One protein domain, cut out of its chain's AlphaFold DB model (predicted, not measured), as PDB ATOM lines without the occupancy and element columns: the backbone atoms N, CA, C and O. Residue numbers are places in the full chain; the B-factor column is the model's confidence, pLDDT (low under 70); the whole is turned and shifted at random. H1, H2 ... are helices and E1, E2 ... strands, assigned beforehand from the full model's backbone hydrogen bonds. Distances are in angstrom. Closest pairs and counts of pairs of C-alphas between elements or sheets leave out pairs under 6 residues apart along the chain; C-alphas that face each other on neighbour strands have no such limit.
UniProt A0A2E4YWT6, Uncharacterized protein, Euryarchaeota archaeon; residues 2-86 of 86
ATOM      1  N   ASP A   2      13.345 -47.564 -48.509       90.75
ATOM      2  CA  ASP A   2      12.981 -46.787 -49.702       90.75
ATOM      3  C   ASP A   2      12.240 -45.476 -49.406       90.75
ATOM      4  O   ASP A   2      12.651 -44.419 -49.879       90.75
ATOM      5  N   GLU A   3      11.222 -45.496 -48.545       95.75
ATOM      6  CA  GLU A   3      10.457 -44.285 -48.195       95.75
ATOM      7  C   GLU A   3      11.323 -43.200 -47.539       95.75
ATOM      8  O   GLU A   3      11.197 -42.016 -47.853       95.75
ATOM      9  N   ARG A   4      12.256 -43.593 -46.662       94.75
ATOM     10  CA  ARG A   4      13.181 -42.654 -46.008       94.75
ATOM     11  C   ARG A   4      14.119 -42.015 -47.027       94.75
ATOM     12  O   ARG A   4      14.395 -40.823 -46.937       94.75
ATOM     13  N   LEU A   5      14.597 -42.802 -47.989       95.94
ATOM     14  CA  LEU A   5      15.474 -42.310 -49.042       95.94
ATOM     15  C   LEU A   5      14.746 -41.300 -49.933       95.94
ATOM     16  O   LEU A   5      15.305 -40.248 -50.228       95.94
ATOM     17  N   ILE A   6      13.494 -41.580 -50.304       95.88
ATOM     18  CA  ILE A   6      12.649 -40.649 -51.066       95.88
ATOM     19  C   ILE A   6      12.474 -39.333 -50.298       95.88
ATOM     20  O   ILE A   6      12.691 -38.262 -50.861       95.88
ATOM     21  N   GLN A   7      12.147 -39.406 -49.006       96.50
ATOM     22  CA  GLN A   7      11.969 -38.215 -48.169       96.50
ATOM     23  C   GLN A   7      13.248 -37.379 -48.058       96.50
ATOM     24  O   GLN A   7      13.187 -36.160 -48.192       96.50
ATOM     25  N   LEU A   8      14.410 -38.010 -47.850       95.94
ATOM     26  CA  LEU A   8      15.691 -37.300 -47.770       95.94
ATOM     27  C   LEU A   8      16.096 -36.680 -49.113       95.94
ATOM     28  O   LEU A   8      16.572 -35.550 -49.134       95.94
ATOM     29  N   ARG A   9      15.854 -37.377 -50.231       95.81
ATOM     30  CA  ARG A   9      16.120 -36.864 -51.588       95.81
ATOM     31  C   ARG A   9      15.275 -35.643 -51.945       95.81
ATOM     32  O   ARG A   9      15.693 -34.841 -52.768       95.81
ATOM     33  N   ALA A  10      14.097 -35.496 -51.344       97.06
ATOM     34  CA  ALA A  10      13.237 -34.336 -51.563       97.06
ATOM     35  C   ALA A  10      13.718 -33.068 -50.822       97.06
ATOM     36  O   ALA A  10      13.190 -31.979 -51.054       97.06
ATOM     37  N   VAL A  11      14.703 -33.174 -49.922       97.19
ATOM     38  CA  VAL A  11      15.236 -32.025 -49.182       97.19
ATOM     39  C   VAL A  11      16.222 -31.257 -50.060       97.19
ATOM     40  O   VAL A  11      17.307 -31.739 -50.358       97.19
ATOM     41  N   LYS A  12      15.890 -30.004 -50.392       97.81
ATOM     42  CA  LYS A  12      16.685 -29.134 -51.286       97.81
ATOM     43  C   LYS A  12      18.137 -28.858 -50.862       97.81
ATOM     44  O   LYS A  12      18.883 -28.270 -51.631       97.81
ATOM     45  N   PHE A  13      18.496 -29.185 -49.623       97.12
ATOM     46  CA  PHE A  13      19.823 -28.963 -49.043       97.12
ATOM     47  C   PHE A  13      20.659 -30.253 -48.957       97.12
ATOM     48  O   PHE A  13      21.692 -30.257 -48.296       97.12
ATOM     49  N   VAL A  14      20.179 -31.363 -49.528       96.81
ATOM     50  CA  VAL A  14      20.859 -32.663 -49.498       96.81
ATOM     51  C   VAL A  14      21.407 -32.971 -50.888       96.81
ATOM     52  O   VAL A  14      20.646 -33.295 -51.793       96.81
ATOM     53  N   ASP A  15      22.730 -32.911 -51.037       96.38
ATOM     54  CA  ASP A  15      23.411 -33.216 -52.303       96.38
ATOM     55  C   ASP A  15      23.728 -34.712 -52.463       96.38
ATOM     56  O   ASP A  15      23.653 -35.267 -53.558       96.38
ATOM     57  N   LEU A  16      24.081 -35.386 -51.361       95.19
ATOM     58  CA  LEU A  16      24.503 -36.787 -51.354       95.19
ATOM     59  C   LEU A  16      23.905 -37.537 -50.163       95.19
ATOM     60  O   LEU A  16      23.917 -37.058 -49.031       95.19
ATOM     61  N   ILE A  17      23.437 -38.758 -50.423       95.69
ATOM     62  CA  ILE A  17      22.987 -39.702 -49.398       95.69
ATOM     63  C   ILE A  17      23.799 -40.981 -49.556       95.69
ATOM     64  O   ILE A  17      23.758 -41.612 -50.611       95.69
ATOM     65  N   VAL A  18      24.502 -41.366 -48.494       95.44
ATOM     66  CA  VAL A  18      25.257 -42.620 -48.425       95.44
ATOM     67  C   VAL A  18      24.620 -43.512 -47.366       95.44
ATOM     68  O   VAL A  18      24.360 -43.065 -46.251       95.44
ATOM     69  N   ILE A  19      24.338 -44.759 -47.735       95.00
ATOM     70  CA  ILE A  19      23.790 -45.778 -46.835       95.00
ATOM     71  C   ILE A  19      24.964 -46.570 -46.259       95.00
ATOM     72  O   ILE A  19      25.895 -46.905 -46.988       95.00
ATOM     73  N   TYR A  20      24.915 -46.845 -44.962       95.50
ATOM     74  CA  TYR A  20      25.896 -47.648 -44.239       95.50
ATOM     75  C   TYR A  20      25.169 -48.484 -43.181       95.50
ATOM     76  O   TYR A  20      24.094 -48.081 -42.723       95.50
ATOM     77  N   ASP A  21      25.761 -49.613 -42.788       95.50
ATOM     78  CA  ASP A  21      25.112 -50.576 -41.892       95.50
ATOM     79  C   ASP A  21      25.787 -50.657 -40.518       95.50
ATOM     80  O   ASP A  21      25.105 -50.792 -39.502       95.50
ATOM     81  N   THR A  22      27.116 -50.533 -40.459       97.62
ATOM     82  CA  THR A  22      27.883 -50.652 -39.209       97.62
ATOM     83  C   THR A  22      28.576 -49.347 -38.810       97.62
ATOM     84  O   THR A  22      28.796 -48.449 -39.625       97.62
ATOM     85  N   GLU A  23      28.979 -49.236 -37.541       96.50
ATOM     86  CA  GLU A  23      29.794 -48.100 -37.084       96.50
ATOM     87  C   GLU A  23      31.168 -48.050 -37.770       96.50
ATOM     88  O   GLU A  23      31.690 -46.966 -38.040       96.50
ATOM     89  N   LEU A  24      31.729 -49.214 -38.114       97.00
ATOM     90  CA  LEU A  24      32.977 -49.305 -38.867       97.00
ATOM     91  C   LEU A  24      32.819 -48.720 -40.278       97.00
ATOM     92  O   LEU A  24      33.696 -47.984 -40.732       97.00
ATOM     93  N   ASP A  25      31.693 -48.985 -40.946       97.88
ATOM     94  CA  ASP A  25      31.395 -48.404 -42.260       97.88
ATOM     95  C   ASP A  25      31.308 -46.880 -42.182       97.88
ATOM     96  O   ASP A  25      31.869 -46.187 -43.032       97.88
ATOM     97  N   LEU A  26      30.675 -46.345 -41.132       97.00
ATOM     98  CA  LEU A  26      30.614 -44.903 -40.902       97.00
ATOM     99  C   LEU A  26      32.013 -44.300 -40.699       97.00
ATOM    100  O   LEU A  26      32.315 -43.262 -41.283       97.00
ATOM    101  N   ILE A  27      32.886 -44.946 -39.919       97.19
ATOM    102  CA  ILE A  27      34.274 -44.490 -39.736       97.19
ATOM    103  C   ILE A  27      35.022 -44.483 -41.074       97.19
ATOM    104  O   ILE A  27      35.679 -43.494 -41.412       97.19
ATOM    105  N   ASN A  28      34.914 -45.560 -41.852       97.44
ATOM    106  CA  ASN A  28      35.557 -45.659 -43.163       97.44
ATOM    107  C   ASN A  28      35.034 -44.583 -44.121       97.44
ATOM    108  O   ASN A  28      35.818 -43.951 -44.832       97.44
ATOM    109  N   LEU A  29      33.731 -44.312 -44.085       97.50
ATOM    110  CA  LEU A  29      33.103 -43.265 -44.877       97.50
ATOM    111  C   LEU A  29      33.611 -41.871 -44.491       97.50
ATOM    112  O   LEU A  29      33.961 -41.086 -45.369       97.50
ATOM    113  N   LEU A  30      33.709 -41.565 -43.195       96.88
ATOM    114  CA  LEU A  30      34.245 -40.289 -42.712       96.88
ATOM    115  C   LEU A  30      35.707 -40.095 -43.138       96.88
ATOM    116  O   LEU A  30      36.076 -39.004 -43.576       96.88
ATOM    117  N   LYS A  31      36.518 -41.161 -43.087       96.44
ATOM    118  CA  LYS A  31      37.912 -41.154 -43.562       96.44
ATOM    119  C   LYS A  31      38.028 -40.970 -45.075       96.44
ATOM    120  O   LYS A  31      38.981 -40.342 -45.526       96.44
ATOM    121  N   ALA A  32      37.084 -41.499 -45.853       96.50
ATOM    122  CA  ALA A  32      37.062 -41.348 -47.306       96.50
ATOM    123  C   ALA A  32      36.583 -39.950 -47.737       96.50
ATOM    124  O   ALA A  32      37.243 -39.296 -48.543       96.50
ATOM    125  N   ILE A  33      35.464 -39.478 -47.175       95.62
ATOM    126  CA  ILE A  33      34.860 -38.176 -47.505       95.62
ATOM    127  C   ILE A  33      35.726 -37.018 -46.994       95.62
ATOM    128  O   ILE A  33      35.835 -36.004 -47.677       95.62
ATOM    129  N   ARG A  34      36.345 -37.166 -45.813       95.50
ATOM    130  CA  ARG A  34      37.128 -36.120 -45.126       95.50
ATOM    131  C   ARG A  34      36.371 -34.784 -45.036       95.50
ATOM    132  O   ARG A  34      36.845 -33.775 -45.560       95.50
ATOM    133  N   PRO A  35      35.183 -34.763 -44.405       96.31
ATOM    134  CA  PRO A  35      34.400 -33.541 -44.298       96.31
ATOM    135  C   PRO A  35      35.157 -32.489 -43.482       96.31
ATOM    136  O   PRO A  35      35.765 -32.806 -42.462       96.31
ATOM    137  N   ASN A  36      35.084 -31.225 -43.902       97.44
ATOM    138  CA  ASN A  36      35.661 -30.122 -43.129       97.44
ATOM    139  C   ASN A  36      34.872 -29.854 -41.842       97.44
ATOM    140  O   ASN A  36      35.452 -29.469 -40.835       97.44
ATOM    141  N   LEU A  37      33.556 -30.072 -41.890       96.81
ATOM    142  CA  LEU A  37      32.629 -29.837 -40.793       96.81
ATOM    143  C   LEU A  37      31.614 -30.980 -40.720       96.81
ATOM    144  O   LEU A  37      31.027 -31.369 -41.732       96.81
ATOM    145  N   ARG A  38      31.347 -31.466 -39.509       96.25
ATOM    146  CA  ARG A  38      30.299 -32.443 -39.212       96.25
ATOM    147  C   ARG A  38      29.240 -31.814 -38.315       96.25
ATOM    148  O   ARG A  38      29.553 -31.200 -37.300       96.25
ATOM    149  N   VAL A  39      27.972 -31.991 -38.670       95.50
ATOM    150  CA  VAL A  39      26.843 -31.514 -37.862       95.50
ATOM    151  C   VAL A  39      26.159 -32.704 -37.200       95.50
ATOM    152  O   VAL A  39      25.743 -33.633 -37.890       95.50
ATOM    153  N   ILE A  40      26.030 -32.679 -35.872       95.12
ATOM    154  CA  ILE A  40      25.333 -33.718 -35.093       95.12
ATOM    155  C   ILE A  40      24.353 -33.095 -34.097       95.12
ATOM    156  O   ILE A  40      24.346 -31.884 -33.889       95.12
ATOM    157  N   GLY A  41      23.476 -33.906 -33.506       92.12
ATOM    158  CA  GLY A  41      22.519 -33.422 -32.510       92.12
ATOM    159  C   GLY A  41      23.201 -32.968 -31.217       92.12
ATOM    160  O   GLY A  41      24.176 -33.578 -30.786       92.12
ATOM    161  N   ALA A  42      22.651 -31.938 -30.570       92.31
ATOM    162  CA  ALA A  42      23.142 -31.432 -29.282       92.31
ATOM    163  C   ALA A  42      23.125 -32.469 -28.137       92.31
ATOM    164  O   ALA A  42      23.814 -32.286 -27.141       92.31
ATOM    165  N   ASP A  43      22.412 -33.590 -28.290       90.25
ATOM    166  CA  ASP A  43      22.394 -34.688 -27.310       90.25
ATOM    167  C   ASP A  43      23.767 -35.359 -27.104       90.25
ATOM    168  O   ASP A  43      23.947 -36.084 -26.119       90.25
ATOM    169  N   TYR A  44      24.706 -35.123 -28.030       93.00
ATOM    170  CA  TYR A  44      26.085 -35.613 -28.011       93.00
ATOM    171  C   TYR A  44      27.096 -34.612 -27.443       93.00
ATOM    172  O   TYR A  44      28.291 -34.893 -27.448       93.00
ATOM    173  N   ILE A  45      26.650 -33.451 -26.957       91.19
ATOM    174  CA  ILE A  45      27.533 -32.557 -26.202       91.19
ATOM    175  C   ILE A  45      28.054 -33.335 -24.983       91.19
ATOM    176  O   ILE A  45      27.280 -34.002 -24.294       91.19
ATOM    177  N   ASP A  46      29.372 -33.297 -24.780       91.44
ATOM    178  CA  ASP A  46      30.101 -34.005 -23.717       91.44
ATOM    179  C   ASP A  46      29.959 -35.540 -23.722       91.44
ATOM    180  O   ASP A  46      30.243 -36.204 -22.724       91.44
ATOM    181  N   LYS A  47      29.538 -36.134 -24.845       94.06
ATOM    182  CA  LYS A  47      29.463 -37.590 -25.015       94.06
ATOM    183  C   LYS A  47      30.287 -38.032 -26.207       94.06
ATOM    184  O   LYS A  47      30.335 -37.348 -27.224       94.06
ATOM    185  N   SER A  48      30.866 -39.222 -26.093       93.50
ATOM    186  CA  SER A  48      31.535 -39.856 -27.223       93.50
ATOM    187  C   SER A  48      30.524 -40.276 -28.295       93.50
ATOM    188  O   SER A  48      29.384 -40.652 -27.993       93.50
ATOM    189  N   PHE A  49      30.939 -40.187 -29.554       94.94
ATOM    190  CA  PHE A  49      30.178 -40.632 -30.717       94.94
ATOM    191  C   PHE A  49      31.119 -41.184 -31.782       94.94
ATOM    192  O   PHE A  49      32.282 -40.816 -31.855       94.94
ATOM    193  N   THR A  50      30.605 -42.038 -32.664       95.81
ATOM    194  CA  THR A  50      31.401 -42.683 -33.714       95.81
ATOM    195  C   THR A  50      32.191 -41.664 -34.543       95.81
ATOM    196  O   THR A  50      31.588 -40.837 -35.239       95.81
ATOM    197  N   GLY A  51      33.523 -41.750 -34.505       94.19
ATOM    198  CA  GLY A  51      34.445 -40.881 -35.243       94.19
ATOM    199  C   GLY A  51      34.700 -39.513 -34.601       94.19
ATOM    200  O   GLY A  51      35.044 -38.575 -35.322       94.19
ATOM    201  N   ASP A  52      34.464 -39.365 -33.295       94.31
ATOM    202  CA  ASP A  52      34.860 -38.193 -32.497       94.31
ATOM    203  C   ASP A  52      36.388 -38.034 -32.378       94.31
ATOM    204  O   ASP A  52      36.894 -36.921 -32.243       94.31
ATOM    205  N   ASP A  53      37.126 -39.128 -32.536       94.62
ATOM    206  CA  ASP A  53      38.585 -39.219 -32.554       94.62
ATOM    207  C   ASP A  53      39.233 -38.757 -33.874       94.62
ATOM    208  O   ASP A  53      40.445 -38.550 -33.937       94.62
ATOM    209  N   LEU A  54      38.446 -38.553 -34.936       94.44
ATOM    210  CA  LEU A  54      38.955 -38.216 -36.274       94.44
ATOM    211  C   LEU A  54      39.372 -36.743 -36.445       94.44
ATOM    212  O   LEU A  54      39.809 -36.362 -37.531       94.44
ATOM    213  N   GLY A  55      39.224 -35.904 -35.414       93.81
ATOM    214  CA  GLY A  55      39.651 -34.497 -35.439       93.81
ATOM    215  C   GLY A  55      38.865 -33.601 -36.406       93.81
ATOM    216  O   GLY A  55      39.354 -32.548 -36.809       93.81
ATOM    217  N   ILE A  56      37.662 -34.018 -36.803       96.44
ATOM    218  CA  ILE A  56      36.763 -33.244 -37.670       96.44
ATOM    219  C   ILE A  56      36.116 -32.125 -36.840       96.44
ATOM    220  O   ILE A  56      35.694 -32.374 -35.713       96.44
ATOM    221  N   GLU A  57      35.982 -30.909 -37.383       96.31
ATOM    222  CA  GLU A  57      35.239 -29.839 -36.701       96.31
ATOM    223  C   GLU A  57      33.771 -30.256 -36.535       96.31
ATOM    224  O   GLU A  57      33.115 -30.652 -37.502       96.31
ATOM    225  N   VAL A  58      33.233 -30.162 -35.317       96.25
ATOM    226  CA  VAL A  58      31.855 -30.568 -35.018       96.25
ATOM    227  C   VAL A  58      31.015 -29.367 -34.604       96.25
ATOM    228  O   VAL A  58      31.348 -28.652 -33.661       96.25
ATOM    229  N   LYS A  59      29.874 -29.180 -35.278       96.06
ATOM    230  CA  LYS A  59      28.817 -28.255 -34.854       96.06
ATOM    231  C   LYS A  59      27.610 -29.021 -34.334       96.06
ATOM    232  O   LYS A  59      27.045 -29.876 -35.015       96.06
ATOM    233  N   PHE A  60      27.185 -28.667 -33.130       95.12
ATOM    234  CA  PHE A  60      26.009 -29.249 -32.501       95.12
ATOM    235  C   PHE A  60      24.758 -28.470 -32.900       95.12
ATOM    236  O   PHE A  60      24.653 -27.267 -32.675       95.12
ATOM    237  N   ASN A  61      23.796 -29.167 -33.493       91.81
ATOM    238  CA  ASN A  61      22.501 -28.613 -33.853       91.81
ATOM    239  C   ASN A  61      21.498 -28.868 -32.720       91.81
ATOM    240  O   ASN A  61      21.128 -30.019 -32.452       91.81
ATOM    241  N   SER A  62      21.054 -27.803 -32.054       86.00
ATOM    242  CA  SER A  62      19.999 -27.859 -31.042       86.00
ATOM    243  C   SER A  62      18.620 -27.766 -31.698       86.00
ATOM    244  O   SER A  62      18.372 -26.969 -32.603       86.00
ATOM    245  N   ARG A  63      17.683 -28.608 -31.254       75.25
ATOM    246  CA  ARG A  63      16.292 -28.549 -31.718       75.25
ATOM    247  C   ARG A  63      15.506 -27.614 -30.803       75.25
ATOM    248  O   ARG A  63      15.148 -28.007 -29.702       75.25
ATOM    249  N   ASN A  64      15.163 -26.419 -31.280       69.06
ATOM    250  CA  ASN A  64      14.308 -25.474 -30.539       69.06
ATOM    251  C   ASN A  64      12.800 -25.650 -30.820       69.06
ATOM    252  O   ASN A  64      12.009 -24.753 -30.540       69.06
ATOM    253  N   HIS A  65      12.373 -26.780 -31.393       72.00
ATOM    254  CA  HIS A  65      10.975 -27.002 -31.776       72.00
ATOM    255  C   HIS A  65      10.309 -28.139 -30.988       72.00
ATOM    256  O   HIS A  65      10.937 -29.140 -30.646       72.00
ATOM    257  N   SER A  66       8.991 -28.049 -30.793       66.88
ATOM    258  CA  SER A  66       8.192 -29.029 -30.032       66.88
ATOM    259  C   SER A  66       7.854 -30.322 -30.793       66.88
ATOM    260  O   SER A  66       7.096 -31.160 -30.298       66.88
ATOM    261  N   PHE A  67       8.400 -30.514 -31.996       74.50
ATOM    262  CA  PHE A  67       8.177 -31.717 -32.795       74.50
ATOM    263  C   PHE A  67       9.172 -32.826 -32.435       74.50
ATOM    264  O   PHE A  67      10.374 -32.725 -32.671       74.50
ATOM    265  N   SER A  68       8.650 -33.921 -31.889       83.56
ATOM    266  CA  SER A  68       9.375 -35.178 -31.698       83.56
ATOM    267  C   SER A  68       8.477 -36.341 -32.104       83.56
ATOM    268  O   SER A  68       7.254 -36.241 -32.007       83.56
ATOM    269  N   SER A  69       9.054 -37.464 -32.539       86.44
ATOM    270  CA  SER A  69       8.266 -38.644 -32.931       86.44
ATOM    271  C   SER A  69       7.386 -39.143 -31.783       86.44
ATOM    272  O   SER A  69       6.233 -39.505 -31.995       86.44
ATOM    273  N   SER A  70       7.896 -39.107 -30.550       86.94
ATOM    274  CA  SER A  70       7.120 -39.448 -29.354       86.94
ATOM    275  C   SER A  70       5.998 -38.445 -29.087       86.94
ATOM    276  O   SER A  70       4.888 -38.858 -28.765       86.94
ATOM    277  N   GLY A  71       6.250 -37.144 -29.262       89.50
ATOM    278  CA  GLY A  71       5.219 -36.111 -29.142       89.50
ATOM    279  C   GLY A  71       4.115 -36.261 -30.190       89.50
ATOM    280  O   GLY A  71       2.939 -36.169 -29.855       89.50
ATOM    281  N   LEU A  72       4.479 -36.567 -31.438       90.88
ATOM    282  CA  LEU A  72       3.530 -36.831 -32.520       90.88
ATOM    283  C   LEU A  72       2.681 -38.077 -32.238       90.88
ATOM    284  O   LEU A  72       1.461 -38.001 -32.344       90.88
ATOM    285  N   ARG A  73       3.291 -39.185 -31.791       93.31
ATOM    286  CA  ARG A  73       2.551 -40.397 -31.389       93.31
ATOM    287  C   ARG A  73       1.551 -40.121 -30.268       93.31
ATOM    288  O   ARG A  73       0.411 -40.559 -30.366       93.31
ATOM    289  N   LYS A  74       1.949 -39.357 -29.243       93.81
ATOM    290  CA  LYS A  74       1.046 -38.949 -28.154       93.81
ATOM    291  C   LYS A  74      -0.132 -38.124 -28.672       93.81
ATOM    292  O   LYS A  74      -1.260 -38.405 -28.300       93.81
ATOM    293  N   ARG A  75       0.113 -37.151 -29.561       92.00
ATOM    294  CA  ARG A  75      -0.957 -36.340 -30.173       92.00
ATOM    295  C   ARG A  75      -1.961 -37.199 -30.943       92.00
ATOM    296  O   ARG A  75      -3.156 -36.971 -30.806       92.00
ATOM    297  N   ILE A  76      -1.480 -38.181 -31.708       94.25
ATOM    298  CA  ILE A  76      -2.341 -39.127 -32.431       94.25
ATOM    299  C   ILE A  76      -3.166 -39.948 -31.436       94.25
ATOM    300  O   ILE A  76      -4.385 -39.964 -31.534       94.25
ATOM    301  N   GLN A  77      -2.527 -40.550 -30.429       95.06
ATOM    302  CA  GLN A  77      -3.222 -41.346 -29.413       95.06
ATOM    303  C   GLN A  77      -4.299 -40.539 -28.674       95.06
ATOM    304  O   GLN A  77      -5.418 -41.011 -28.510       95.06
ATOM    305  N   SER A  78      -3.992 -39.308 -28.256       94.12
ATOM    306  CA  SER A  78      -4.977 -38.433 -27.613       94.12
ATOM    307  C   SER A  78      -6.161 -38.120 -28.531       94.12
ATOM    308  O   SER A  78      -7.291 -38.074 -28.055       94.12
ATOM    309  N   ALA A  79      -5.919 -37.916 -29.828       94.31
ATOM    310  CA  ALA A  79      -6.979 -37.670 -30.801       94.31
ATOM    311  C   ALA A  79      -7.865 -38.905 -31.029       94.31
ATOM    312  O   ALA A  79      -9.077 -38.749 -31.153       94.31
ATOM    313  N   GLU A  80      -7.290 -40.112 -31.048       94.75
ATOM    314  CA  GLU A  80      -8.063 -41.355 -31.177       94.75
ATOM    315  C   GLU A  80      -8.918 -41.629 -29.930       94.75
ATOM    316  O   GLU A  80     -10.119 -41.849 -30.059       94.75
ATOM    317  N   ASN A  81      -8.364 -41.479 -28.721       93.62
ATOM    318  CA  ASN A  81      -9.125 -41.675 -27.478       93.62
ATOM    319  C   ASN A  81     -10.339 -40.728 -27.372       93.62
ATOM    320  O   ASN A  81     -11.374 -41.107 -26.827       93.62
ATOM    321  N   LEU A  82     -10.226 -39.498 -27.897       91.38
ATOM    322  CA  LEU A  82     -11.320 -38.517 -27.941       91.38
ATOM    323  C   LEU A  82     -12.440 -38.894 -28.925       91.38
ATOM    324  O   LEU A  82     -13.557 -38.402 -28.776       91.38
ATOM    325  N   LYS A  83     -12.158 -39.724 -29.938       87.12
ATOM    326  CA  LYS A  83     -13.189 -40.248 -30.848       87.12
ATOM    327  C   LYS A  83     -13.992 -41.369 -30.198       87.12
ATOM    328  O   LYS A  83     -15.188 -41.430 -30.427       87.12
ATOM    329  N   GLU A  84     -13.356 -42.214 -29.388       71.69
ATOM    330  CA  GLU A  84     -14.009 -43.349 -28.711       71.69
ATOM    331  C   GLU A  84     -14.929 -42.930 -27.553       71.69
ATOM    332  O   GLU A  84     -15.779 -43.704 -27.125       71.69
ATOM    333  N   THR A  85     -14.771 -41.710 -27.031       66.31
ATOM    334  CA  THR A  85     -15.623 -41.162 -25.957       66.31
ATOM    335  C   THR A  85     -16.871 -40.424 -26.464       66.31
ATOM    336  O   THR A  85     -17.630 -39.901 -25.646       66.31
ATOM    337  N   LYS A  86     -17.081 -40.358 -27.785       51.88
ATOM    338  CA  LYS A  86     -18.288 -39.824 -28.435       51.88
ATOM    339  C   LYS A  86     -19.159 -40.951 -28.966       51.88
ATOM    340  O   LYS A  86     -20.392 -40.784 -28.880       51.88
TER     341      LYS A  86
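This is residues 2 to 86 of the 86 residues of an uncharacterized protein of Euryarchaeota archaeon (UniProt A0A2E4YWT6). A loose body with one long arm: the body holds a small two-stranded sheet, E1 beside E2, with the helices H1 and H2 set apart from each other, and residues 64 to 86, with the helix H3, stick out of it and make much of the length. A long loop, residues 42 to 56, leads from E1 back to the start of E2. The printed part has 85 residues with three named helices and two named strands, in the order H1, H2, E1, E2, H3; the sheet is parallel and the class is mixed, helices and strands. The whole is only just extended, close to loose, with a radius of gyration of the C-alphas of 18.1 A and spans of 58 by 32 by 25 A.

H1, residues 2 to 9, and H2, residues 23 to 33, are apart. E1, residues 37 to 41, and E2, residues 57 to 61, are parallel neighbours at 32 degrees. C-alphas 39 and 59 face each other at 4.9 A; N 38 and O 57, 2.8 A, and N 59 and O 38, 2.9 A, are within hydrogen-bond range. H1 is apart from both strands, and H2 from E2. H3, residues 69 to 84, is apart from H1, H2 and E1. In H1, H2 and H3 every O i to N i+4 pair is within hydrogen-bond range.

H1 begins at C-alpha 2, (12.981, -46.787, -49.702), and is 10.6 A long. H2 measures 15.3 A, E1 13.6 A and E2 13.1 A. H3, 23.2 A, ends at C-alpha 84, (-14.009, -43.349, -28.711).

The C-alphas of Gly 55 and Lys 86, the two farthest apart, are 58.6 A apart. The printed part has no cut. The links H1 to H2 and E1 to E2 are long. Residues 64, 66 and 85 to 86 have pLDDT under 70.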